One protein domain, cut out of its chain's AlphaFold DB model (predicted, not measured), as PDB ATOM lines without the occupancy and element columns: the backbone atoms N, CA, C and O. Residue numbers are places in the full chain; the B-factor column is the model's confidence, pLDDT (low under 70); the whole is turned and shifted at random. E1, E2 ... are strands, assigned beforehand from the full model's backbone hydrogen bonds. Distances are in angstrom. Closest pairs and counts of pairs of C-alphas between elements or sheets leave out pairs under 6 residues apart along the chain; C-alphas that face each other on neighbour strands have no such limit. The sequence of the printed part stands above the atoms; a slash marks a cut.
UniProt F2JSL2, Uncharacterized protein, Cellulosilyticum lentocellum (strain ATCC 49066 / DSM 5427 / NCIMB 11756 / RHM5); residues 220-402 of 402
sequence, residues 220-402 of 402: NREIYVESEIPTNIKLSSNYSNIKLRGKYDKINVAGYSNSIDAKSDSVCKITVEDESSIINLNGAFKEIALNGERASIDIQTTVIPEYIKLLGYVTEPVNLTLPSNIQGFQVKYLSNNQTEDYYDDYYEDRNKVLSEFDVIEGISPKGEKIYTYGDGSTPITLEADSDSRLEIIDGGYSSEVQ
ATOM      1  N   ASN A 220      15.903  21.383 -23.769       65.06
ATOM      2  CA  ASN A 220      16.981  20.775 -22.959       65.06
ATOM      3  C   ASN A 220      16.887  19.267 -22.661       65.06
ATOM      4  O   ASN A 220      16.527  18.857 -21.544       65.06
ATOM      5  N   ARG A 221      17.280  18.430 -23.625       81.25
ATOM      6  CA  ARG A 221      17.384  16.977 -23.433       81.25
ATOM      7  C   ARG A 221      18.644  16.375 -24.039       81.25
ATOM      8  O   ARG A 221      19.398  16.983 -24.792       81.25
ATOM      9  N   GLU A 222      18.880  15.130 -23.642       94.38
ATOM     10  CA  GLU A 222      19.897  14.268 -24.229       94.38
ATOM     11  C   GLU A 222      19.300  13.568 -25.452       94.38
ATOM     12  O   GLU A 222      18.309  12.838 -25.334       94.38
ATOM     13  N   ILE A 223      19.913  13.783 -26.614       96.44
ATOM     14  CA  ILE A 223      19.553  13.129 -27.871       96.44
ATOM     15  C   ILE A 223      20.758  12.309 -28.319       96.44
ATOM     16  O   ILE A 223      21.806  12.860 -28.656       96.44
ATOM     17  N   TYR A 224      20.608  10.990 -28.327       98.06
ATOM     18  CA  TYR A 224      21.579  10.051 -28.869       98.06
ATOM     19  C   TYR A 224      21.007   9.358 -30.100       98.06
ATOM     20  O   TYR A 224      19.930   8.763 -30.035       98.06
ATOM     21  N   VAL A 225      21.747   9.415 -31.205       98.31
ATOM     22  CA  VAL A 225      21.401   8.714 -32.444       98.31
ATOM     23  C   VAL A 225      22.608   7.932 -32.934       98.31
ATOM     24  O   VAL A 225      23.684   8.506 -33.099       98.31
ATOM     25  N   GLU A 226      22.417   6.647 -33.211       98.56
ATOM     26  CA  GLU A 226      23.405   5.771 -33.835       98.56
ATOM     27  C   GLU A 226      22.797   5.015 -35.022       98.56
ATOM     28  O   GLU A 226      22.028   4.071 -34.839       98.56
ATOM     29  N   SER A 227      23.130   5.434 -36.248       97.94
ATOM     30  CA  SER A 227      22.601   4.809 -37.471       97.94
ATOM     31  C   SER A 227      23.595   3.830 -38.100       97.94
ATOM     32  O   SER A 227      24.743   4.176 -38.384       97.94
ATOM     33  N   GLU A 228      23.144   2.611 -38.394       98.19
ATOM     34  CA  GLU A 228      23.942   1.551 -39.031       98.19
ATOM     35  C   GLU A 228      24.080   1.725 -40.556       98.19
ATOM     36  O   GLU A 228      25.006   1.182 -41.185       98.19
ATOM     37  N   ILE A 229      23.167   2.496 -41.153       97.69
ATOM     38  CA  ILE A 229      23.107   2.830 -42.582       97.69
ATOM     39  C   ILE A 229      23.175   4.350 -42.779       97.69
ATOM     40  O   ILE A 229      22.783   5.078 -41.868       97.69
ATOM     41  N   PRO A 230      23.650   4.843 -43.939       97.56
ATOM     42  CA  PRO A 230      23.617   6.272 -44.232       97.56
ATOM     43  C   PRO A 230      22.200   6.839 -44.094       97.56
ATOM     44  O   PRO A 230      21.251   6.297 -44.663       97.56
ATOM     45  N   THR A 231      22.063   7.892 -43.287       97.69
ATOM     46  CA  THR A 231      20.768   8.488 -42.949       97.69
ATOM     47  C   THR A 231      20.780  10.008 -43.056       97.69
ATOM     48  O   THR A 231      21.830  10.653 -42.958       97.69
ATOM     49  N   ASN A 232      19.591  10.578 -43.237       98.38
ATOM     50  CA  ASN A 232      19.356  12.012 -43.161       98.38
ATOM     51  C   ASN A 232      18.715  12.350 -41.817       98.38
ATOM     52  O   ASN A 232      17.618  11.880 -41.522       98.38
ATOM     53  N   ILE A 233      19.362  13.212 -41.038       98.00
ATOM     54  CA  ILE A 233      18.802  13.731 -39.791       98.00
ATOM     55  C   ILE A 233      18.520  15.229 -39.897       98.00
ATOM     56  O   ILE A 233      19.316  16.013 -40.430       98.00
ATOM     57  N   LYS A 234      17.359  15.617 -39.380       97.94
ATOM     58  CA  LYS A 234      16.955  16.993 -39.136       97.94
ATOM     59  C   LYS A 234      16.554  17.111 -37.672       97.94
ATOM     60  O   LYS A 234      15.702  16.367 -37.199       97.94
ATOM     61  N   LEU A 235      17.197  18.023 -36.962       95.75
ATOM     62  CA  LEU A 235      17.008  18.214 -35.536       95.75
ATOM     63  C   LEU A 235      16.807  19.702 -35.266       95.75
ATOM     64  O   LEU A 235      17.658  20.523 -35.602       95.75
ATOM     65  N   SER A 236      15.671  20.045 -34.671       94.50
ATOM     66  CA  SER A 236      15.400  21.372 -34.128       94.50
ATOM     67  C   SER A 236      15.285  21.257 -32.615       94.50
ATOM     68  O   SER A 236      14.409  20.540 -32.141       94.50
ATOM     69  N   SER A 237      16.199  21.885 -31.873       92.06
ATOM     70  CA  SER A 237      16.253  21.782 -30.410       92.06
ATOM     71  C   SER A 237      16.983  22.960 -29.777       92.06
ATOM     72  O   SER A 237      17.831  23.581 -30.412       92.06
ATOM     73  N   ASN A 238      16.668  23.259 -28.518       90.94
ATOM     74  CA  ASN A 238      17.336  24.298 -27.741       90.94
ATOM     75  C   ASN A 238      17.881  23.718 -26.436       90.94
ATOM     76  O   ASN A 238      17.167  23.004 -25.731       90.94
ATOM     77  N   TYR A 239      19.088  24.136 -26.060       91.06
ATOM     78  CA  TYR A 239      19.774  23.777 -24.818       91.06
ATOM     79  C   TYR A 239      20.066  22.281 -24.667       91.06
ATOM     80  O   TYR A 239      20.162  21.791 -23.543       91.06
ATOM     81  N   SER A 240      20.177  21.544 -25.767       92.12
ATOM     82  CA  SER A 240      20.269  20.086 -25.759       92.12
ATOM     83  C   SER A 240      21.685  19.564 -25.940       92.12
ATOM     84  O   SER A 240      22.543  20.185 -26.566       92.12
ATOM     85  N   ASN A 241      21.911  18.366 -25.402       95.38
ATOM     86  CA  ASN A 241      23.131  17.597 -25.611       95.38
ATOM     87  C   ASN A 241      22.868  16.574 -26.717       95.38
ATOM     88  O   ASN A 241      22.214  15.552 -26.495       95.38
ATOM     89  N   ILE A 242      23.373  16.863 -27.909       96.50
ATOM     90  CA  ILE A 242      23.156  16.095 -29.129       96.50
ATOM     91  C   ILE A 242      24.411  15.280 -29.417       96.50
ATOM     92  O   ILE A 242      25.487  15.827 -29.660       96.50
ATOM     93  N   LYS A 243      24.266  13.956 -29.438       98.00
ATOM     94  CA  LYS A 243      25.341  13.018 -29.746       98.00
ATOM     95  C   LYS A 243      24.948  12.123 -30.916       98.00
ATOM     96  O   LYS A 243      24.076  11.269 -30.789       98.00
ATOM     97  N   LEU A 244      25.620  12.310 -32.047       98.31
ATOM     98  CA  LEU A 244      25.356  11.589 -33.297       98.31
ATOM     99  C   LEU A 244      26.519  10.645 -33.604       98.31
ATOM    100  O   LEU A 244      27.677  11.064 -33.526       98.31
ATOM    101  N   ARG A 245      26.235   9.379 -33.914       98.12
ATOM    102  CA  ARG A 245      27.212   8.312 -34.188       98.12
ATOM    103  C   ARG A 245      26.769   7.438 -35.366       98.12
ATOM    104  O   ARG A 245      25.588   7.333 -35.674       98.12
ATOM    105  N   GLY A 246      27.718   6.777 -36.018       97.44
ATOM    106  CA  GLY A 246      27.429   5.871 -37.129       97.44
ATOM    107  C   GLY A 246      27.425   6.583 -38.479       97.44
ATOM    108  O   GLY A 246      28.269   7.438 -38.729       97.44
ATOM    109  N   LYS A 247      26.531   6.195 -39.390       98.00
ATOM    110  CA  LYS A 247      26.575   6.615 -40.800       98.00
ATOM    111  C   LYS A 247      25.518   7.667 -41.122       98.00
ATOM    112  O   LYS A 247      24.325   7.435 -40.947       98.00
ATOM    113  N   TYR A 248      25.954   8.789 -41.680       98.19
ATOM    114  CA  TYR A 248      25.099   9.886 -42.121       98.19
ATOM    115  C   TYR A 248      25.431  10.309 -43.553       98.19
ATOM    116  O   TYR A 248      26.601  10.385 -43.925       98.19
ATOM    117  N   ASP A 249      24.390  10.614 -44.328       97.56
ATOM    118  CA  ASP A 249      24.505  11.348 -45.595       97.56
ATOM    119  C   ASP A 249      24.384  12.853 -45.339       97.56
ATOM    120  O   ASP A 249      25.123  13.668 -45.902       97.56
ATOM    121  N   LYS A 250      23.440  13.228 -44.463       98.12
ATOM    122  CA  LYS A 250      23.154  14.620 -44.129       98.12
ATOM    123  C   LYS A 250      22.759  14.791 -42.667       98.12
ATOM    124  O   LYS A 250      21.871  14.101 -42.175       98.12
ATOM    125  N   ILE A 251      23.343  15.791 -42.017       98.44
ATOM    126  CA  ILE A 251      22.978  16.254 -40.677       98.44
ATOM    127  C   ILE A 251      22.550  17.718 -40.776       98.44
ATOM    128  O   ILE A 251      23.309  18.546 -41.274       98.44
ATOM    129  N   ASN A 252      21.344  18.050 -40.315       98.12
ATOM    130  CA  ASN A 252      20.901  19.434 -40.137       98.12
ATOM    131  C   ASN A 252      20.491  19.635 -38.681       98.12
ATOM    132  O   ASN A 252      19.572  18.960 -38.216       98.12
ATOM    133  N   VAL A 253      21.150  20.556 -37.987       95.75
ATOM    134  CA  VAL A 253      20.816  20.945 -36.614       95.75
ATOM    135  C   VAL A 253      20.470  22.426 -36.603       95.75
ATOM    136  O   VAL A 253      21.195  23.222 -37.194       95.75
ATOM    137  N   ALA A 254      19.370  22.793 -35.954       93.69
ATOM    138  CA  ALA A 254      18.969  24.181 -35.782       93.69
ATOM    139  C   ALA A 254      18.480  24.449 -34.353       93.69
ATOM    140  O   ALA A 254      17.750  23.627 -33.791       93.69
ATOM    141  N   GLY A 255      18.823  25.609 -33.793       91.06
ATOM    142  CA  GLY A 255      18.260  26.088 -32.534       91.06
ATOM    143  C   GLY A 255      19.194  26.993 -31.742       91.06
ATOM    144  O   GLY A 255      19.790  27.903 -32.310       91.06
ATOM    145  N   TYR A 256      19.251  26.797 -30.425       89.44
ATOM    146  CA  TYR A 256      19.962  27.693 -29.514       89.44
ATOM    147  C   TYR A 256      20.667  26.941 -28.385       89.44
ATOM    148  O   TYR A 256      20.035  26.210 -27.624       89.44
ATOM    149  N   SER A 257      21.951  27.222 -28.198       90.94
ATOM    150  CA  SER A 257      22.802  26.789 -27.091       90.94
ATOM    151  C   SER A 257      22.894  25.271 -26.939       90.94
ATOM    152  O   SER A 257      22.884  24.746 -25.824       90.94
ATOM    153  N   ASN A 258      22.993  24.544 -28.054       92.31
ATOM    154  CA  ASN A 258      23.210  23.102 -27.991       92.31
ATOM    155  C   ASN A 258      24.698  22.744 -27.836       92.31
ATOM    156  O   ASN A 258      25.604  23.443 -28.300       92.31
ATOM    157  N   SER A 259      24.952  21.592 -27.215       94.44
ATOM    158  CA  SER A 259      26.222  20.880 -27.333       94.44
ATOM    159  C   SER A 259      26.062  19.787 -28.382       94.44
ATOM    160  O   SER A 259      25.264  18.869 -28.209       94.44
ATOM    161  N   ILE A 260      26.799  19.897 -29.483       95.88
ATOM    162  CA  ILE A 260      26.723  19.010 -30.639       95.88
ATOM    163  C   ILE A 260      28.035  18.238 -30.734       95.88
ATOM    164  O   ILE A 260      29.095  18.805 -30.980       95.88
ATOM    165  N   ASP A 261      27.960  16.925 -30.565       97.81
ATOM    166  CA  ASP A 261      29.066  15.990 -30.751       97.81
ATOM    167  C   ASP A 261      28.663  14.984 -31.837       97.81
ATOM    168  O   ASP A 261      27.914  14.036 -31.586       97.81
ATOM    169  N   ALA A 262      29.144  15.192 -33.063       97.94
ATOM    170  CA  ALA A 262      28.787  14.380 -34.218       97.94
ATOM    171  C   ALA A 262      29.994  13.614 -34.762       97.94
ATOM    172  O   ALA A 262      31.007  14.205 -35.143       97.94
ATOM    173  N   LYS A 263      29.848  12.287 -34.862       97.81
ATOM    174  CA  LYS A 263      30.803  11.415 -35.537       97.81
ATOM    175  C   LYS A 263      30.152  10.666 -36.695       97.81
ATOM    176  O   LYS A 263      29.220   9.904 -36.450       97.81
ATOM    177  N   SER A 264      30.666  10.855 -37.914       97.00
ATOM    178  CA  SER A 264      30.179  10.151 -39.107       97.00
ATOM    179  C   SER A 264      31.211   9.174 -39.671       97.00
ATOM    180  O   SER A 264      32.317   9.569 -40.042       97.00
ATOM    181  N   ASP A 265      30.806   7.913 -39.803       95.69
ATOM    182  CA  ASP A 265      31.570   6.823 -40.420       95.69
ATOM    183  C   ASP A 265      31.285   6.684 -41.935       95.69
ATOM    184  O   ASP A 265      31.815   5.793 -42.598       95.69
ATOM    185  N   SER A 266      30.440   7.556 -42.500       95.62
ATOM    186  CA  SER A 266      30.202   7.699 -43.944       95.62
ATOM    187  C   SER A 266      30.353   9.150 -44.391       95.62
ATOM    188  O   SER A 266      30.270  10.070 -43.573       95.62
ATOM    189  N   VAL A 267      30.567   9.352 -45.694       95.81
ATOM    190  CA  VAL A 267      30.682  10.688 -46.291       95.81
ATOM    191  C   VAL A 267      29.416  11.498 -46.010       95.81
ATOM    192  O   VAL A 267      28.346  11.163 -46.510       95.81
ATOM    193  N   CYS A 268      29.555  12.570 -45.233       96.81
ATOM    194  CA  CYS A 268      28.442  13.330 -44.679       96.81
ATOM    195  C   CYS A 268      28.525  14.812 -45.048       96.81
ATOM    196  O   CYS A 268      29.604  15.413 -45.096       96.81
ATOM    197  N   LYS A 269      27.353  15.419 -45.244       97.88
ATOM    198  CA  LYS A 269      27.156  16.870 -45.283       97.88
ATOM    199  C   LYS A 269      26.534  17.332 -43.976       97.88
ATOM    200  O   LYS A 269      25.547  16.748 -43.539       97.88
ATOM    201  N   ILE A 270      27.066  18.377 -43.361       97.56
ATOM    202  CA  ILE A 270      26.524  18.905 -42.109       97.56
ATOM    203  C   ILE A 270      26.217  20.394 -42.209       97.56
ATOM    204  O   ILE A 270      27.010  21.182 -42.723       97.56
ATOM    205  N   THR A 271      25.044  20.766 -41.709       96.69
ATOM    206  CA  THR A 271      24.620  22.150 -41.523       96.69
ATOM    207  C   THR A 271      24.177  22.351 -40.079       96.69
ATOM    208  O   THR A 271      23.347  21.591 -39.583       96.69
ATOM    209  N   VAL A 272      24.736  23.353 -39.407       94.94
ATOM    210  CA  VAL A 272      24.360  23.738 -38.043       94.94
ATOM    211  C   VAL A 272      24.005  25.217 -38.037       94.94
ATOM    212  O   VAL A 272      24.826  26.037 -38.432       94.94
ATOM    213  N   GLU A 273      22.799  25.547 -37.593       93.06
ATOM    214  CA  GLU A 273      22.325  26.914 -37.365       93.06
ATOM    215  C   GLU A 273      22.029  27.074 -35.868       93.06
ATOM    216  O   GLU A 273      20.938  26.735 -35.411       93.06
ATOM    217  N   ASP A 274      23.024  27.494 -35.085       87.69
ATOM    218  CA  ASP A 274      22.952  27.451 -33.619       87.69
ATOM    219  C   ASP A 274      23.824  28.514 -32.939       87.69
ATOM    220  O   ASP A 274      25.016  28.638 -33.220       87.69
ATOM    221  N   GLU A 275      23.245  29.251 -31.998       83.31
ATOM    222  CA  GLU A 275      23.919  30.295 -31.225       83.31
ATOM    223  C   GLU A 275      24.429  29.774 -29.873       83.31
ATOM    224  O   GLU A 275      23.752  29.030 -29.178       83.31
ATOM    225  N   SER A 276      25.589  30.246 -29.416       82.12
ATOM    226  CA  SER A 276      26.196  29.904 -28.116       82.12
ATOM    227  C   SER A 276      26.388  28.394 -27.911       82.12
ATOM    228  O   SER A 276      26.107  27.858 -26.834       82.12
ATOM    229  N   SER A 277      26.838  27.712 -28.966       84.88
ATOM    230  CA  SER A 277      26.945  26.257 -29.043       84.88
ATOM    231  C   SER A 277      28.379  25.744 -28.861       84.88
ATOM    232  O   SER A 277      29.367  26.460 -29.031       84.88
ATOM    233  N   ILE A 278      28.503  24.468 -28.500       90.44
ATOM    234  CA  ILE A 278      29.779  23.737 -28.533       90.44
ATOM    235  C   ILE A 278      29.648  22.680 -29.617       90.44
ATOM    236  O   ILE A 278      28.792  21.807 -29.500       90.44
ATOM    237  N   ILE A 279      30.482  22.744 -30.649       93.31
ATOM    238  CA  ILE A 279      30.387  21.897 -31.837       93.31
ATOM    239  C   ILE A 279      31.678  21.089 -31.978       93.31
ATOM    240  O   ILE A 279      32.740  21.648 -32.224       93.31
ATOM    241  N   ASN A 280      31.569  19.766 -31.870       96.00
ATOM    242  CA  ASN A 280      32.653  18.818 -32.109       96.00
ATOM    243  C   ASN A 280      32.264  17.893 -33.264       96.00
ATOM    244  O   ASN A 280      31.321  17.104 -33.147       96.00
ATOM    245  N   LEU A 281      32.985  17.983 -34.380       96.94
ATOM    246  CA  LEU A 281      32.750  17.189 -35.583       96.94
ATOM    247  C   LEU A 281      33.943  16.269 -35.832       96.94
ATOM    248  O   LEU A 281      35.058  16.742 -36.017       96.94
ATOM    249  N   ASN A 282      33.716  14.957 -35.883       96.38
ATOM    250  CA  ASN A 282      34.758  13.972 -36.178       96.38
ATOM    251  C   ASN A 282      34.328  12.985 -37.280       96.38
ATOM    252  O   ASN A 282      33.300  12.332 -37.161       96.38
ATOM    253  N   GLY A 283      35.102  12.825 -38.348       94.69
ATOM    254  CA  GLY A 283      34.858  11.775 -39.347       94.69
ATOM    255  C   GLY A 283      34.734  12.302 -40.769       94.69
ATOM    256  O   GLY A 283      35.315  13.328 -41.106       94.69
ATOM    257  N   ALA A 284      34.015  11.589 -41.632       93.12
ATOM    258  CA  ALA A 284      34.059  11.815 -43.079       93.12
ATOM    259  C   ALA A 284      33.179  12.997 -43.547       93.12
ATOM    260  O   ALA A 284      32.255  12.829 -44.342       93.12
ATOM    261  N   PHE A 285      33.452  14.212 -43.070       94.94
ATOM    262  CA  PHE A 285      32.695  15.412 -43.437       94.94
ATOM    263  C   PHE A 285      33.215  16.052 -44.725       94.94
ATOM    264  O   PHE A 285      34.324  16.586 -44.780       94.94
ATOM    265  N   LYS A 286      32.374  16.016 -45.760       92.69
ATOM    266  CA  LYS A 286      32.682  16.532 -47.096       92.69
ATOM    267  C   LYS A 286      32.235  17.981 -47.290       92.69
ATOM    268  O   LYS A 286      32.939  18.755 -47.930       92.69
ATOM    269  N   GLU A 287      31.087  18.346 -46.728       94.38
ATOM    270  CA  GLU A 287      30.574  19.719 -46.717       94.38
ATOM    271  C   GLU A 287      30.179  20.086 -45.291       94.38
ATOM    272  O   GLU A 287      29.420  19.356 -44.651       94.38
ATOM    273  N   ILE A 288      30.690  21.215 -44.805       94.00
ATOM    274  CA  ILE A 288      30.412  21.731 -43.465       94.00
ATOM    275  C   ILE A 288      29.908  23.164 -43.611       94.00
ATOM    276  O   ILE A 288      30.578  23.997 -44.215       94.00
ATOM    277  N   ALA A 289      28.737  23.460 -43.059       92.50
ATOM    278  CA  ALA A 289      28.214  24.816 -42.959       92.50
ATOM    279  C   ALA A 289      27.739  25.071 -41.530       92.50
ATOM    280  O   ALA A 289      26.716  24.542 -41.108       92.50
ATOM    281  N   LEU A 290      28.487  25.867 -40.780       90.50
ATOM    282  CA  LEU A 290      28.153  26.257 -39.416       90.50
ATOM    283  C   LEU A 290      27.793  27.736 -39.439       90.50
ATOM    284  O   LEU A 290      28.547  28.540 -39.975       90.50
ATOM    285  N   ASN A 291      26.634  28.079 -38.903       86.06
ATOM    286  CA  ASN A 291      26.181  29.443 -38.715       86.06
ATOM    287  C   ASN A 291      25.829  29.619 -37.243       86.06
ATOM    288  O   ASN A 291      24.807  29.105 -36.789       86.06
ATOM    289  N   GLY A 292      26.693  30.299 -36.501       72.50
ATOM    290  CA  GLY A 292      26.526  30.438 -35.066       72.50
ATOM    291  C   GLY A 292      27.273  31.630 -34.501       72.50
ATOM    292  O   GLY A 292      28.383  31.955 -34.917       72.50
ATOM    293  N   GLU A 293      26.662  32.285 -33.524       72.56
ATOM    294  CA  GLU A 293      27.318  33.317 -32.727       72.56
ATOM    295  C   GLU A 293      27.914  32.686 -31.469       72.56
ATOM    296  O   GLU A 293      27.250  31.897 -30.807       72.56
ATOM    297  N   ARG A 294      29.143  33.050 -31.090       74.38
ATOM    298  CA  ARG A 294      29.799  32.597 -29.845       74.38
ATOM    299  C   ARG A 294      29.894  31.072 -29.701       74.38
ATOM    300  O   ARG A 294      29.714  30.541 -28.608       74.38
ATOM    301  N   ALA A 295      30.160  30.375 -30.802       79.94
ATOM    302  CA  ALA A 295      30.335  28.931 -30.797       79.94
ATOM    303  C   ALA A 295      31.805  28.536 -30.589       79.94
ATOM    304  O   ALA A 295      32.695  29.157 -31.167       79.94
ATOM    305  N   SER A 296      32.057  27.483 -29.809       85.44
ATOM    306  CA  SER A 296      33.357  26.798 -29.779       85.44
ATOM    307  C   SER A 296      33.313  25.628 -30.754       85.44
ATOM    308  O   SER A 296      32.390  24.815 -30.682       85.44
ATOM    309  N   ILE A 297      34.266  25.570 -31.688       89.19
ATOM    310  CA  ILE A 297      34.200  24.668 -32.841       89.19
ATOM    311  C   ILE A 297      35.499  23.864 -32.953       89.19
ATOM    312  O   ILE A 297      36.577  24.435 -33.119       89.19
ATOM    313  N   ASP A 298      35.378  22.540 -32.924       92.81
ATOM    314  CA  ASP A 298      36.447  21.590 -33.228       92.81
ATOM    315  C   ASP A 298      36.007  20.669 -34.373       92.81
ATOM    316  O   ASP A 298      34.971  19.999 -34.301       92.81
ATOM    317  N   ILE A 299      36.772  20.670 -35.462       94.06
ATOM    318  CA  ILE A 299      36.498  19.901 -36.672       94.06
ATOM    319  C   ILE A 299      37.705  19.027 -36.986       94.06
ATOM    320  O   ILE A 299      38.772  19.517 -37.347       94.06
ATOM    321  N   GLN A 300      37.495  17.716 -36.979       94.75
ATOM    322  CA  GLN A 300      38.433  16.722 -37.480       94.75
ATOM    323  C   GLN A 300      37.788  15.958 -38.638       94.75
ATOM    324  O   GLN A 300      36.931  15.097 -38.425       94.75
ATOM    325  N   THR A 301      38.212  16.244 -39.870       91.75
ATOM    326  CA  THR A 301      37.659  15.572 -41.054       91.75
ATOM    327  C   THR A 301      38.586  14.497 -41.609       91.75
ATOM    328  O   THR A 301      39.708  14.778 -42.009       91.75
ATOM    329  N   THR A 302      38.109  13.255 -41.695       90.94
ATOM    330  CA  THR A 302      38.895  12.116 -42.202       90.94
ATOM    331  C   THR A 302      38.949  12.035 -43.730       90.94
ATOM    332  O   THR A 302      39.602  11.148 -44.282       90.94
ATOM    333  N   VAL A 303      38.258  12.941 -44.426       90.50
ATOM    334  CA  VAL A 303      38.233  13.063 -45.890       90.50
ATOM    335  C   VAL A 303      38.691  14.458 -46.296       90.50
ATOM    336  O   VAL A 303      38.652  15.380 -45.490       90.50
ATOM    337  N   ILE A 304      39.113  14.638 -47.549       89.19
ATOM    338  CA  ILE A 304      39.377  15.981 -48.081       89.19
ATOM    339  C   ILE A 304      38.021  16.685 -48.239       89.19
ATOM    340  O   ILE A 304      37.215  16.232 -49.059       89.19
ATOM    341  N   PRO A 305      37.730  17.750 -47.469       88.00
ATOM    342  CA  PRO A 305      36.466  18.460 -47.600       88.00
ATOM    343  C   PRO A 305      36.396  19.168 -48.960       88.00
ATOM    344  O   PRO A 305      37.411  19.561 -49.527       88.00
ATOM    345  N   GLU A 306      35.194  19.351 -49.497       88.19
ATOM    346  CA  GLU A 306      34.976  20.222 -50.659       88.19
ATOM    347  C   GLU A 306      34.707  21.663 -50.219       88.19
ATOM    348  O   GLU A 306      35.092  22.594 -50.915       88.19
ATOM    349  N   TYR A 307      34.057  21.861 -49.068       84.75
ATOM    350  CA  TYR A 307      33.648  23.186 -48.605       84.75
ATOM    351  C   TYR A 307      33.468  23.236 -47.087       84.75
ATOM    352  O   TYR A 307      32.857  22.334 -46.506       84.75
ATOM    353  N   ILE A 308      33.965  24.306 -46.455       88.38
ATOM    354  CA  ILE A 308      33.767  24.579 -45.029       88.38
ATOM    355  C   ILE A 308      33.378  26.051 -44.858       88.38
ATOM    356  O   ILE A 308      34.159  26.962 -45.115       88.38
ATOM    357  N   LYS A 309      32.160  26.286 -44.379       87.19
ATOM    358  CA  LYS A 309      31.625  27.617 -44.110       87.19
ATOM    359  C   LYS A 309      31.436  27.821 -42.622       87.19
ATOM    360  O   LYS A 309      30.723  27.046 -41.992       87.19
ATOM    361  N   LEU A 310      32.025  28.881 -42.095       84.56
ATOM    362  CA  LEU A 310      31.909  29.326 -40.715       84.56
ATOM    363  C   LEU A 310      31.308  30.736 -40.744       84.56
ATOM    364  O   LEU A 310      31.986  31.731 -40.991       84.56
ATOM    365  N   LEU A 311      29.994  30.801 -40.588       76.56
ATOM    366  CA  LEU A 311      29.204  32.024 -40.552       76.56
ATOM    367  C   LEU A 311      28.866  32.413 -39.111       76.56
ATOM    368  O   LEU A 311      28.756  31.552 -38.239       76.56
ATOM    369  N   GLY A 312      28.625  33.706 -38.901       67.81
ATOM    370  CA  GLY A 312      28.268  34.262 -37.599       67.81
ATOM    371  C   GLY A 312      29.480  34.757 -36.810       67.81
ATOM    372  O   GLY A 312      30.633  34.535 -37.179       67.81
ATOM    373  N   TYR A 313      29.210  35.468 -35.714       65.56
ATOM    374  CA  TYR A 313      30.238  36.067 -34.863       65.56
ATOM    375  C   TYR A 313      30.894  35.003 -33.970       65.56
ATOM    376  O   TYR A 313      30.487  34.797 -32.821       65.56
ATOM    377  N   VAL A 314      31.892  34.291 -34.495       64.38
ATOM    378  CA  VAL A 314      32.614  33.246 -33.754       64.38
ATOM    379  C   VAL A 314      33.682  33.889 -32.864       64.38
ATOM    380  O   VAL A 314      34.738  34.299 -33.329       64.38
ATOM    381  N   THR A 315      33.396  34.008 -31.565       60.62
ATOM    382  CA  THR A 315      34.307  34.637 -30.587       60.62
ATOM    383  C   THR A 315      35.360  33.707 -30.007       60.62
ATOM    384  O   THR A 315      36.299  34.178 -29.367       60.62
ATOM    385  N   GLU A 316      35.166  32.402 -30.156       69.88
ATOM    386  CA  GLU A 316      36.053  31.376 -29.616       69.88
ATOM    387  C   GLU A 316      36.959  30.821 -30.728       69.88
ATOM    388  O   GLU A 316      36.631  30.943 -31.910       69.88
ATOM    389  N   PRO A 317      38.113  30.223 -30.388       72.12
ATOM    390  CA  PRO A 317      38.970  29.582 -31.377       72.12
ATOM    391  C   PRO A 317      38.230  28.488 -32.151       72.12
ATOM    392  O   PRO A 317      37.486  27.693 -31.567       72.12
ATOM    393  N   VAL A 318      38.492  28.427 -33.455       83.31
ATOM    394  CA  VAL A 318      38.067  27.325 -34.320       83.31
ATOM    395  C   VAL A 318      39.271  26.449 -34.619       83.31
ATOM    396  O   VAL A 318      40.232  26.921 -35.230       83.31
ATOM    397  N   ASN A 319      39.196  25.177 -34.236       88.62
ATOM    398  CA  ASN A 319      40.212  24.184 -34.564       88.62
ATOM    399  C   ASN A 319      39.764  23.371 -35.776       88.62
ATOM    400  O   ASN A 319      38.672  22.802 -35.794       88.62
ATOM    401  N   LEU A 320      40.620  23.311 -36.791       89.88
ATOM    402  CA  LEU A 320      40.392  22.555 -38.010       89.88
ATOM    403  C   LEU A 320      41.567  21.608 -38.260       89.88
ATOM    404  O   LEU A 320      42.641  22.021 -38.688       89.88
ATOM    405  N   THR A 321      41.340  20.318 -38.045       92.00
ATOM    406  CA  THR A 321      42.296  19.254 -38.349       92.00
ATOM    407  C   THR A 321      41.987  18.663 -39.722       92.00
ATOM    408  O   THR A 321      40.954  18.006 -39.909       92.00
ATOM    409  N   LEU A 322      42.892  18.878 -40.680       90.06
ATOM    410  CA  LEU A 322      42.775  18.391 -42.059       90.06
ATOM    411  C   LEU A 322      43.696  17.180 -42.310       90.06
ATOM    412  O   LEU A 322      44.714  17.042 -41.633       90.06
ATOM    413  N   PRO A 323      43.393  16.312 -43.294       88.19
ATOM    414  CA  PRO A 323      44.315  15.257 -43.720       88.19
ATOM    415  C   PRO A 323      45.635  15.822 -44.278       88.19
ATOM    416  O   PRO A 323      45.638  16.840 -44.969       88.19
ATOM    417  N   SER A 324      46.756  15.121 -44.088       87.00
ATOM    418  CA  SER A 324      48.094  15.565 -44.530       87.00
ATOM    419  C   SER A 324      48.269  15.593 -46.049       87.00
ATOM    420  O   SER A 324      49.160  16.252 -46.577       87.00
ATOM    421  N   ASN A 325      47.454  14.827 -46.774       86.00
ATOM    422  CA  ASN A 325      47.545  14.670 -48.224       86.00
ATOM    423  C   ASN A 325      46.663  15.660 -49.005       86.00
ATOM    424  O   ASN A 325      46.425  15.441 -50.196       86.00
ATOM    425  N   ILE A 326      46.174  16.730 -48.369       84.94
ATOM    426  CA  ILE A 326      45.508  17.823 -49.084       84.94
ATOM    427  C   ILE A 326      46.494  18.489 -50.061       84.94
ATOM    428  O   ILE A 326      47.642  18.774 -49.724       84.94
ATOM    429  N   GLN A 327      46.049  18.724 -51.297       83.12
ATOM    430  CA  GLN A 327      46.863  19.361 -52.343       83.12
ATOM    431  C   GLN A 327      47.021  20.880 -52.117       83.12
ATOM    432  O   GLN A 327      48.011  21.472 -52.546       83.12
ATOM    433  N   GLY A 328      46.068  21.496 -51.415       83.75
ATOM    434  CA  GLY A 328      46.025  22.917 -51.094       83.75
ATOM    435  C   GLY A 328      44.745  23.294 -50.344       83.75
ATOM    436  O   GLY A 328      43.863  22.459 -50.150       83.75
ATOM    437  N   PHE A 329      44.633  24.551 -49.920       85.44
ATOM    438  CA  PHE A 329      43.377  25.153 -49.451       85.44
ATOM    439  C   PHE A 329      43.421  26.674 -49.592       85.44
ATOM    440  O   PHE A 329      44.501  27.267 -49.697       85.44
ATOM    441  N   GLN A 330      42.245  27.301 -49.550       84.50
ATOM    442  CA  GLN A 330      42.097  28.750 -49.501       84.50
ATOM    443  C   GLN A 330      41.206  29.159 -48.323       84.50
ATOM    444  O   GLN A 330      40.041  28.771 -48.242       84.50
ATOM    445  N   VAL A 331      41.736  30.008 -47.442       82.12
ATOM    446  CA  VAL A 331      40.956  30.695 -46.407       82.12
ATOM    447  C   VAL A 331      40.612  32.088 -46.887       82.12
ATOM    448  O   VAL A 331      41.492  32.856 -47.278       82.12
ATOM    449  N   LYS A 332      39.329  32.412 -46.825       78.88
ATOM    450  CA  LYS A 332      38.764  33.700 -47.168       78.88
ATOM    451  C   LYS A 332      38.014  34.253 -45.959       78.88
ATOM    452  O   LYS A 332      37.004  33.697 -45.539       78.88
ATOM    453  N   TYR A 333      38.461  35.396 -45.456       74.00
ATOM    454  CA  TYR A 333      37.693  36.125 -44.450       74.00
ATOM    455  C   TYR A 333      36.614  36.977 -45.121       74.00
ATOM    456  O   TYR A 333      36.894  37.743 -46.050       74.00
ATOM    457  N   LEU A 334      35.371  36.830 -44.669       68.81
ATOM    458  CA  LEU A 334      34.261  37.683 -45.071       68.81
ATOM    459  C   LEU A 334      34.349  38.970 -44.246       68.81
ATOM    460  O   LEU A 334      34.252  38.940 -43.024       68.81
ATOM    461  N   SER A 335      34.577  40.109 -44.900       58.59
ATOM    462  CA  SER A 335      34.579  41.401 -44.214       58.59
ATOM    463  C   SER A 335      33.157  41.755 -43.777       58.59
ATOM    464  O   SER A 335      32.291  41.961 -44.637       58.59
ATOM    465  N   ASN A 336      32.916  41.901 -42.476       50.25
ATOM    466  CA  ASN A 336      31.694  42.543 -42.015       50.25
ATOM    467  C   ASN A 336      31.783  44.044 -42.305       50.25
ATOM    468  O   ASN A 336      32.640  44.749 -41.784       50.25
ATOM    469  N   ASN A 337      30.868  44.561 -43.126       40.91
ATOM    470  CA  ASN A 337      30.689  46.002 -43.364       40.91
ATOM    471  C   ASN A 337      30.117  46.738 -42.124       40.91
ATOM    472  O   ASN A 337      29.337  47.677 -42.266       40.91
ATOM    473  N   GLN A 338      30.458  46.306 -40.907       41.09
ATOM    474  CA  GLN A 338      30.001  46.900 -39.653       41.09
ATOM    475  C   GLN A 338      31.145  47.064 -38.655       41.09
ATOM    476  O   GLN A 338      31.128  46.485 -37.579       41.09
ATOM    477  N   THR A 339      32.097  47.931 -38.973       40.03
ATOM    478  CA  THR A 339      32.846  48.656 -37.940       40.03
ATOM    479  C   THR A 339      33.116  50.068 -38.443       40.03
ATOM    480  O   THR A 339      34.158  50.346 -39.030       40.03
ATOM    481  N   GLU A 340      32.148  50.963 -38.232       41.12
ATOM    482  CA  GLU A 340      32.474  52.376 -38.039       41.12
ATOM    483  C   GLU A 340      33.181  52.510 -36.672       41.12
ATOM    484  O   GLU A 340      32.596  52.275 -35.615       41.12
ATOM    485  N   ASP A 341      34.459  52.884 -36.732       40.19
ATOM    486  CA  ASP A 341      35.103  53.887 -35.873       40.19
ATOM    487  C   ASP A 341      35.476  53.623 -34.400       40.19
ATOM    488  O   ASP A 341      35.782  54.596 -33.711       40.19
ATOM    489  N   TYR A 342      35.597  52.394 -33.876       37.75
ATOM    490  CA  TYR A 342      36.157  52.240 -32.513       37.75
ATOM    491  C   TYR A 342      37.132  51.058 -32.302       37.75
ATOM    492  O   TYR A 342      36.718  49.910 -32.180       37.75
ATOM    493  N   TYR A 343      38.412  51.427 -32.100       41.41
ATOM    494  CA  TYR A 343      39.579  50.683 -31.565       41.41
ATOM    495  C   TYR A 343      40.426  49.836 -32.543       41.41
ATOM    496  O   TYR A 343      40.233  48.633 -32.664       41.41
ATOM    497  N   ASP A 344      41.460  50.461 -33.128       44.69
ATOM    498  CA  ASP A 344      42.369  49.892 -34.148       44.69
ATOM    499  C   ASP A 344      43.431  48.880 -33.644       44.69
ATOM    500  O   ASP A 344      43.853  48.023 -34.410       44.69
ATOM    501  N   ASP A 345      43.852  48.888 -32.372       41.81
ATOM    502  CA  ASP A 345      45.029  48.084 -31.958       41.81
ATOM    503  C   ASP A 345      44.707  46.665 -31.426       41.81
ATOM    504  O   ASP A 345      45.612  45.854 -31.245       41.81
ATOM    505  N   TYR A 346      43.437  46.324 -31.164       44.03
ATOM    506  CA  TYR A 346      43.050  45.004 -30.615       44.03
ATOM    507  C   TYR A 346      42.577  43.985 -31.673       44.03
ATOM    508  O   TYR A 346      42.366  42.818 -31.334       44.03
ATOM    509  N   TYR A 347      42.414  44.400 -32.935       49.66
ATOM    510  CA  TYR A 347      41.850  43.565 -34.008       49.66
ATOM    511  C   TYR A 347      42.893  42.895 -34.918       49.66
ATOM    512  O   TYR A 347      42.550  41.924 -35.595       49.66
ATOM    513  N   GLU A 348      44.159  43.336 -34.929       49.25
ATOM    514  CA  GLU A 348      45.175  42.756 -35.830       49.25
ATOM    515  C   GLU A 348      45.455  41.265 -35.554       49.25
ATOM    516  O   GLU A 348      45.700  40.513 -36.496       49.25
ATOM    517  N   ASP A 349      45.328  40.803 -34.303       51.88
ATOM    518  CA  ASP A 349      45.587  39.403 -33.922       51.88
ATOM    519  C   ASP A 349      44.394  38.449 -34.137       51.88
ATOM    520  O   ASP A 349      44.578  37.229 -34.154       51.88
ATOM    521  N   ARG A 350      43.165  38.961 -34.315       57.09
ATOM    522  CA  ARG A 350      41.953  38.117 -34.418       57.09
ATOM    523  C   ARG A 350      41.726  37.523 -35.808       57.09
ATOM    524  O   ARG A 350      41.092  36.485 -35.924       57.09
ATOM    525  N   ASN A 351      42.317  38.128 -36.838       64.50
ATOM    526  CA  ASN A 351      42.202  37.713 -38.244       64.50
ATOM    527  C   ASN A 351      43.404  36.915 -38.760       64.50
ATOM    528  O   ASN A 351      43.676  36.893 -39.967       64.50
ATOM    529  N   LYS A 352      44.171  36.313 -37.851       69.88
ATOM    530  CA  LYS A 352      45.365  35.548 -38.186       69.88
ATOM    531  C   LYS A 352      45.036  34.061 -38.230       69.88
ATOM    532  O   LYS A 352      44.597  33.491 -37.235       69.88
ATOM    533  N   VAL A 353      45.315  33.437 -39.371       76.31
ATOM    534  CA  VAL A 353      45.316  31.977 -39.485       76.31
ATOM    535  C   VAL A 353      46.603  31.457 -38.857       76.31
ATOM    536  O   VAL A 353      47.703  31.833 -39.272       76.31
ATOM    537  N   LEU A 354      46.475  30.601 -37.849       83.00
ATOM    538  CA  LEU A 354      47.581  29.791 -37.352       83.00
ATOM    539  C   LEU A 354      47.520  28.463 -38.088       83.00
ATOM    540  O   LEU A 354      46.512  27.779 -38.016       83.00
ATOM    541  N   SER A 355      48.556  28.135 -38.850       83.00
ATOM    542  CA  SER A 355      48.555  26.960 -39.712       83.00
ATOM    543  C   SER A 355      49.865  26.205 -39.561       83.00
ATOM    544  O   SER A 355      50.932  26.817 -39.614       83.00
ATOM    545  N   GLU A 356      49.782  24.887 -39.403       88.81
ATOM    546  CA  GLU A 356      50.939  23.989 -39.513       88.81
ATOM    547  C   GLU A 356      51.367  23.764 -40.972       88.81
ATOM    548  O   GLU A 356      52.495  23.354 -41.237       88.81
ATOM    549  N   PHE A 357      50.493  24.092 -41.929       83.06
ATOM    550  CA  PHE A 357      50.826  24.173 -43.347       83.06
ATOM    551  C   PHE A 357      51.471  25.524 -43.690       83.06
ATOM    552  O   PHE A 357      51.050  26.564 -43.173       83.06
ATOM    553  N   ASP A 358      52.424  25.522 -44.627       86.31
ATOM    554  CA  ASP A 358      53.108  26.724 -45.123       86.31
ATOM    555  C   ASP A 358      52.157  27.617 -45.949       86.31
ATOM    556  O   ASP A 358      52.028  27.469 -47.168       86.31
ATOM    557  N   VAL A 359      51.468  28.547 -45.281       86.06
ATOM    558  CA  VAL A 359      50.487  29.455 -45.899       86.06
ATOM    559  C   VAL A 359      51.107  30.760 -46.408       86.06
ATOM    560  O   VAL A 359      51.964  31.366 -45.766       86.06
ATOM    561  N   ILE A 360      50.616  31.232 -47.553       86.44
ATOM    562  CA  ILE A 360      50.946  32.530 -48.157       86.44
ATOM    563  C   ILE A 360      49.752  33.476 -47.982       86.44
ATOM    564  O   ILE A 360      48.629  33.135 -48.359       86.44
ATOM    565  N   GLU A 361      49.997  34.670 -47.440       85.38
ATOM    566  CA  GLU A 361      49.000  35.740 -47.303       85.38
ATOM    567  C   GLU A 361      48.894  36.584 -48.588       85.38
ATOM    568  O   GLU A 361      49.895  36.914 -49.229       85.38
ATOM    569  N   GLY A 362      47.668  36.959 -48.956       82.50
ATOM    570  CA  GLY A 362      47.360  37.827 -50.089       82.50
ATOM    571  C   GLY A 362      46.049  38.597 -49.911       82.50
ATOM    572  O   GLY A 362      45.348  38.463 -48.909       82.50
ATOM    573  N   ILE A 363      45.709  39.421 -50.907       78.06
ATOM    574  CA  ILE A 363      44.492  40.246 -50.919       78.06
ATOM    575  C   ILE A 363      43.694  39.957 -52.197       78.06
ATOM    576  O   ILE A 363      44.250  39.950 -53.299       78.06
ATOM    577  N   SER A 364      42.387  39.720 -52.057       73.12
ATOM    578  CA  SER A 364      41.468  39.482 -53.174       73.12
ATOM    579  C   SER A 364      41.234  40.756 -54.004       73.12
ATOM    580  O   SER A 364      41.385  41.866 -53.494       73.12
ATOM    581  N   PRO A 365      40.761  40.658 -55.265       72.25
ATOM    582  CA  PRO A 365      40.361  41.830 -56.053       72.25
ATOM    583  C   PRO A 365      39.253  42.681 -55.408       72.25
ATOM    584  O   PRO A 365      39.043  43.821 -55.816       72.25
ATOM    585  N   LYS A 366      38.526  42.123 -54.431       70.62
ATOM    586  CA  LYS A 366      37.487  42.809 -53.650       70.62
ATOM    587  C   LYS A 366      38.015  43.392 -52.332       70.62
ATOM    588  O   LYS A 366      37.230  43.975 -51.594       70.62
ATOM    589  N   GLY A 367      39.314  43.263 -52.048       71.25
ATOM    590  CA  GLY A 367      39.957  43.779 -50.836       71.25
ATOM    591  C   GLY A 367      39.925  42.835 -49.630       71.25
ATOM    592  O   GLY A 367      40.256  43.258 -48.530       71.25
ATOM    593  N   GLU A 368      39.537  41.571 -49.808       74.50
ATOM    594  CA  GLU A 368      39.425  40.592 -48.713       74.50
ATOM    595  C   GLU A 368      40.787  39.928 -48.436       74.50
ATOM    596  O   GLU A 368      41.520  39.629 -49.383       74.50
ATOM    597  N   LYS A 369      41.123  39.652 -47.167       75.25
ATOM    598  CA  LYS A 369      42.321  38.864 -46.818       75.25
ATOM    599  C   LYS A 369      42.142  37.406 -47.238       75.25
ATOM    600  O   LYS A 369      41.102  36.798 -46.969       75.25
ATOM    601  N   ILE A 370      43.167  36.853 -47.879       79.00
ATOM    602  CA  ILE A 370      43.206  35.468 -48.348       79.00
ATOM    603  C   ILE A 370      44.480  34.795 -47.836       79.00
ATOM    604  O   ILE A 370      45.567  35.349 -47.975       79.00
ATOM    605  N   TYR A 371      44.352  33.570 -47.329       82.25
ATOM    606  CA  TYR A 371      45.481  32.694 -47.008       82.25
ATOM    607  C   TYR A 371      45.428  31.455 -47.900       82.25
ATOM    608  O   TYR A 371      44.363  30.864 -48.068       82.25
ATOM    609  N   THR A 372      46.551  31.075 -48.509       84.56
ATOM    610  CA  THR A 372      46.616  29.950 -49.459       84.56
ATOM    611  C   THR A 372      47.733  28.983 -49.088       84.56
ATOM    612  O   THR A 372      48.843  29.423 -48.804       84.56
ATOM    613  N   TYR A 373      47.461  27.682 -49.156       85.94
ATOM    614  CA  TYR A 373      48.459  26.607 -49.099       85.94
ATOM    615  C   TYR A 373      48.468  25.806 -50.412       85.94
ATOM    616  O   TYR A 373      47.426  25.640 -51.053       85.94
ATOM    617  N   GLY A 374      49.641  25.286 -50.794       81.00
ATOM    618  CA  GLY A 374      49.825  24.470 -51.996       81.00
ATOM    619  C   GLY A 374      49.693  25.268 -53.294       81.00
ATOM    620  O   GLY A 374      50.007  26.456 -53.349       81.00
ATOM    621  N   ASP A 375      49.219  24.621 -54.359       68.50
ATOM    622  CA  ASP A 375      48.935  25.290 -55.639       68.50
ATOM    623  C   ASP A 375      47.592  26.049 -55.642       68.50
ATOM    624  O   ASP A 375      47.198  26.618 -56.663       68.50
ATOM    625  N   GLY A 376      46.883  26.049 -54.505       56.97
ATOM    626  CA  GLY A 376      45.558  26.643 -54.351       56.97
ATOM    627  C   GLY A 376      44.482  26.003 -55.236       56.97
ATOM    628  O   GLY A 376      43.393  26.559 -55.349       56.97
ATOM    629  N   SER A 377      44.769  24.870 -55.893       54.09
ATOM    630  CA  SER A 377      43.855  24.216 -56.838       54.09
ATOM    631  C   SER A 377      42.795  23.360 -56.151       54.09
ATOM    632  O   SER A 377      41.775  23.027 -56.760       54.09
ATOM    633  N   THR A 378      43.009  23.012 -54.879       54.25
ATOM    634  CA  THR A 378      42.046  22.234 -54.104       54.25
ATOM    635  C   THR A 378      40.988  23.164 -53.515       54.25
ATOM    636  O   THR A 378      41.324  24.094 -52.778       54.25
ATOM    637  N   PRO A 379      39.704  22.918 -53.805       54.97
ATOM    638  CA  PRO A 379      38.618  23.868 -53.600       54.97
ATOM    639  C   PRO A 379      38.142  23.980 -52.148       54.97
ATOM    640  O   PRO A 379      37.020  24.432 -51.947       54.97
ATOM    641  N   ILE A 380      38.958  23.607 -51.148       64.69
ATOM    642  CA  ILE A 380      38.617  23.834 -49.739       64.69
ATOM    643  C   ILE A 380      38.545  25.345 -49.538       64.69
ATOM    644  O   ILE A 380      39.555  26.009 -49.303       64.69
ATOM    645  N   THR A 381      37.341  25.880 -49.692       68.00
ATOM    646  CA  THR A 381      37.030  27.276 -49.437       68.00
ATOM    647  C   THR A 381      36.590  27.336 -47.993       68.00
ATOM    648  O   THR A 381      35.544  26.791 -47.644       68.00
ATOM    649  N   LEU A 382      37.432  27.952 -47.174       69.19
ATOM    650  CA  LEU A 382      37.145  28.266 -45.786       69.19
ATOM    651  C   LEU A 382      36.634  29.700 -45.737       69.19
ATOM    652  O   LEU A 382      37.409  30.625 -45.959       69.19
ATOM    653  N   GLU A 383      35.342  29.888 -45.490       65.81
ATOM    654  CA  GLU A 383      34.770  31.221 -45.263       65.81
ATOM    655  C   GLU A 383      34.592  31.432 -43.761       65.81
ATOM    656  O   GLU A 383      33.899  30.637 -43.135       65.81
ATOM    657  N   ALA A 384      35.213  32.471 -43.196       63.59
ATOM    658  CA  ALA A 384      35.122  32.813 -41.774       63.59
ATOM    659  C   ALA A 384      34.813  34.306 -41.578       63.59
ATOM    660  O   ALA A 384      35.233  35.138 -42.385       63.59
ATOM    661  N   ASP A 385      34.098  34.651 -40.507       66.88
ATOM    662  CA  ASP A 385      33.880  36.043 -40.094       66.88
ATOM    663  C   ASP A 385      35.182  36.661 -39.544       66.88
ATOM    664  O   ASP A 385      36.023  35.955 -38.976       66.88
ATOM    665  N   SER A 386      35.340  37.978 -39.690       58.00
ATOM    666  CA  SER A 386      36.522  38.778 -39.337       58.00
ATOM    667  C   SER A 386      36.890  38.827 -37.844       58.00
ATOM    668  O   SER A 386      37.831  39.520 -37.459       58.00
ATOM    669  N   ASP A 387      36.163  38.125 -36.986       65.44
ATOM    670  CA  ASP A 387      36.481  37.992 -35.561       65.44
ATOM    671  C   ASP A 387      36.949  36.585 -35.163       65.44
ATOM    672  O   ASP A 387      37.291  36.348 -34.003       65.44
ATOM    673  N   SER A 388      37.030  35.669 -36.134       67.75
ATOM    674  CA  SER A 388      37.337  34.257 -35.896       67.75
ATOM    675  C   SER A 388      38.842  33.985 -35.948       67.75
ATOM    676  O   SER A 388      39.468  34.042 -37.016       67.75
ATOM    677  N   ARG A 389      39.423  33.565 -34.818       76.25
ATOM    678  CA  ARG A 389      40.772  32.981 -34.809       76.25
ATOM    679  C   ARG A 389      40.701  31.529 -35.284       76.25
ATOM    680  O   ARG A 389      40.146  30.680 -34.588       76.25
ATOM    681  N   LEU A 390      41.298  31.255 -36.443       82.31
ATOM    682  CA  LEU A 390      41.337  29.926 -37.053       82.31
ATOM    683  C   LEU A 390      42.695  29.255 -36.813       82.31
ATOM    684  O   LEU A 390      43.739  29.824 -37.144       82.31
ATOM    685  N   GLU A 391      42.668  28.039 -36.274       87.50
ATOM    686  CA  GLU A 391      43.828  27.162 -36.120       87.50
ATOM    687  C   GLU A 391      43.673  25.942 -37.039       87.50
ATOM    688  O   GLU A 391      42.728  25.167 -36.910       87.50
ATOM    689  N   ILE A 392      44.580  25.804 -38.008       87.81
ATOM    690  CA  ILE A 392      44.610  24.725 -38.997       87.81
ATOM    691  C   ILE A 392      45.775  23.793 -38.669       87.81
ATOM    692  O   ILE A 392      46.940  24.198 -38.699       87.81
ATOM    693  N   ILE A 393      45.450  22.538 -38.392       90.56
ATOM    694  CA  ILE A 393      46.374  21.515 -37.899       90.56
ATOM    695  C   ILE A 393      46.519  20.429 -38.967       90.56
ATOM    696  O   ILE A 393      45.524  20.014 -39.578       90.56
ATOM    697  N   ASP A 394      47.745  19.953 -39.191       87.62
ATOM    698  CA  ASP A 394      47.980  18.755 -39.993       87.62
ATOM    699  C   ASP A 394      47.656  17.523 -39.137       87.62
ATOM    700  O   ASP A 394      48.330  17.206 -38.158       87.62
ATOM    701  N   GLY A 395      46.608  16.789 -39.514       84.44
ATOM    702  CA  GLY A 395      46.170  15.604 -38.783       84.44
ATOM    703  C   GLY A 395      47.184  14.456 -38.766       84.44
ATOM    704  O   GLY A 395      47.015  13.513 -37.992       84.44
ATOM    705  N   GLY A 396      48.218  14.491 -39.610       85.31
ATOM    706  CA  GLY A 396      49.251  13.451 -39.682       85.31
ATOM    707  C   GLY A 396      48.781  12.132 -40.313       85.31
ATOM    708  O   GLY A 396      49.493  11.126 -40.247       85.31
ATOM    709  N   TYR A 397      47.587  12.103 -40.911       84.12
ATOM    710  CA  TYR A 397      47.024  10.951 -41.618       84.12
ATOM    711  C   TYR A 397      46.662  11.308 -43.061       84.12
ATOM    712  O   TYR A 397      46.308  12.439 -43.378       84.12
ATOM    713  N   SER A 398      46.719  10.318 -43.950       82.50
ATOM    714  CA  SER A 398      46.233  10.464 -45.324       82.50
ATOM    715  C   SER A 398      44.769  10.048 -45.409       82.50
ATOM    716  O   SER A 398      44.412   8.975 -44.925       82.50
ATOM    717  N   SER A 399      43.929  10.861 -46.046       79.81
ATOM    718  CA  SER A 399      42.571  10.447 -46.390       79.81
ATOM    719  C   SER A 399      42.629   9.326 -47.431       79.81
ATOM    720  O   SER A 399      43.257   9.489 -48.483       79.81
ATOM    721  N   GLU A 400      41.941   8.215 -47.196       68.62
ATOM    722  CA  GLU A 400      41.719   7.233 -48.254       68.62
ATOM    723  C   GLU A 400      40.743   7.833 -49.272       68.62
ATOM    724  O   GLU A 400      39.660   8.293 -48.912       68.62
ATOM    725  N   VAL A 401      41.138   7.880 -50.546       49.66
ATOM    726  CA  VAL A 401      40.209   8.188 -51.639       49.66
ATOM    727  C   VAL A 401      39.240   7.005 -51.715       49.66
ATOM    728  O   VAL A 401      39.610   5.971 -52.270       49.66
ATOM    729  N   GLN A 402      38.066   7.116 -51.089       42.81
ATOM    730  CA  GLN A 402      36.990   6.126 -51.203       42.81
ATOM    731  C   GLN A 402      35.986   6.535 -52.274       42.81
ATOM    732  O   GLN A 402      35.475   7.676 -52.204       42.81
TER     733      GLN A 402
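AT A GLANCE: This is residues 220 to 402 of the 402 residues of an uncharacterized protein of Cellulosilyticum lentocellum (strain ATCC 49066 / DSM 5427 / NCIMB 11756 / RHM5) (UniProt F2JSL2). The domain is a chain wound in flattened, stacked turns that make two walls of strands face to face. Towards one end E1, E2, E3 and E4 each fold back on themselves, so that one strand runs along both walls; beyond E4 the turns are more broken by loops, with E5, E7 and E12 in one wall, E6, E8, E9, E10 and E11 in the other, and residues 337 to 346 sticking out. The printed part has 183 residues with twelve named strands, E1 to E12 in that order along the chain, no named helix, and the class all strand. The strands form one branched, twisted sheet of mixed pairing, parallel but for E8 with E10 and E9 with E10. The whole is compact, with a radius of gyration of the C-alphas of 16.6 A and spans of 48 by 38 by 24 A.

HOW THE PARTS SIT: In the branched sheet E4, residues 278 to 291, has three neighbours. E3, residues 259 to 275, lies on one side of it, parallel, with N 260 and O 278 at 2.8 A. On the other side the pairing is staggered: E5, residues 296 to 301, is parallel beside residues 278 to 285, with N 279 and O 296 at 2.8 A, and E6, residues 307 to 311, is parallel beside residues 287 to 291, with N 290 and O 309 at 2.8 A. E5 and E6 are apart. E2, residues 241 to 256, is parallel to E3, with N 242 and O 259 at 2.8 A. E1, residues 222 to 238, is an edge strand parallel to E2, with N 235 and O 252 at 2.8 A. E1 bends by 169 degrees at residue 234, E2 by 165 at residue 246, E3 by 172 at residue 271 and E4 by 157 at residue 285. Beside E5 is E7, residues 318 to 322, parallel at 4 degrees, with N 321 and O 299 at 2.8 A. The edge strand E12, residues 390 to 394, is parallel to E7 at 24 degrees, with N 320 and O 391 at 2.8 A. E11, residues 381 to 385, is parallel to E6 at 6 degrees, with N 310 and O 383 at 2.8 A. E8, residues 328 to 334, is parallel to E11 at 27 degrees, with N 332 and O 382 at 2.8 A. E10, residues 369 to 374, is antiparallel to E8 at 172 degrees, with N 331 and O 371 at 2.8 A. The edge strand E9, residues 360 to 363, forms a hairpin with E10, with N 360 and O 372 at 2.8 A. Residues 354 to 355 pair in parallel with residues 391 to 392 of E12.

IN THESE COORDINATES: E1 begins at C-alpha 222, (19.897, 14.268, -24.229), and its first and last C-alphas are 10.9 A apart. The other bent strands span 11.3 A in E2, 10.4 A in E3 and 12.2 A in E4. Of the later strands E8 spans 19.8 A, E10 17.0 A and E5 16.5 A. E9 begins at C-alpha 360, (50.946, 32.530, -48.157), and E12 ends at C-alpha 394, (47.980, 18.755, -39.993).

THE WHOLE: The C-alphas of Glu 228 and Asp 341, the two farthest apart, are 53.6 A from each other. The printed part has no cut and ends at the chain's last residue. The link from E8 to E9, 25 residues, is long; within it residues 337 to 346 stand free. Mean pLDDT of the printed part is 81.6, and it is under 70 at residues 220, 312 to 316, 334 to 352, 375 to 388 and 400 to 402.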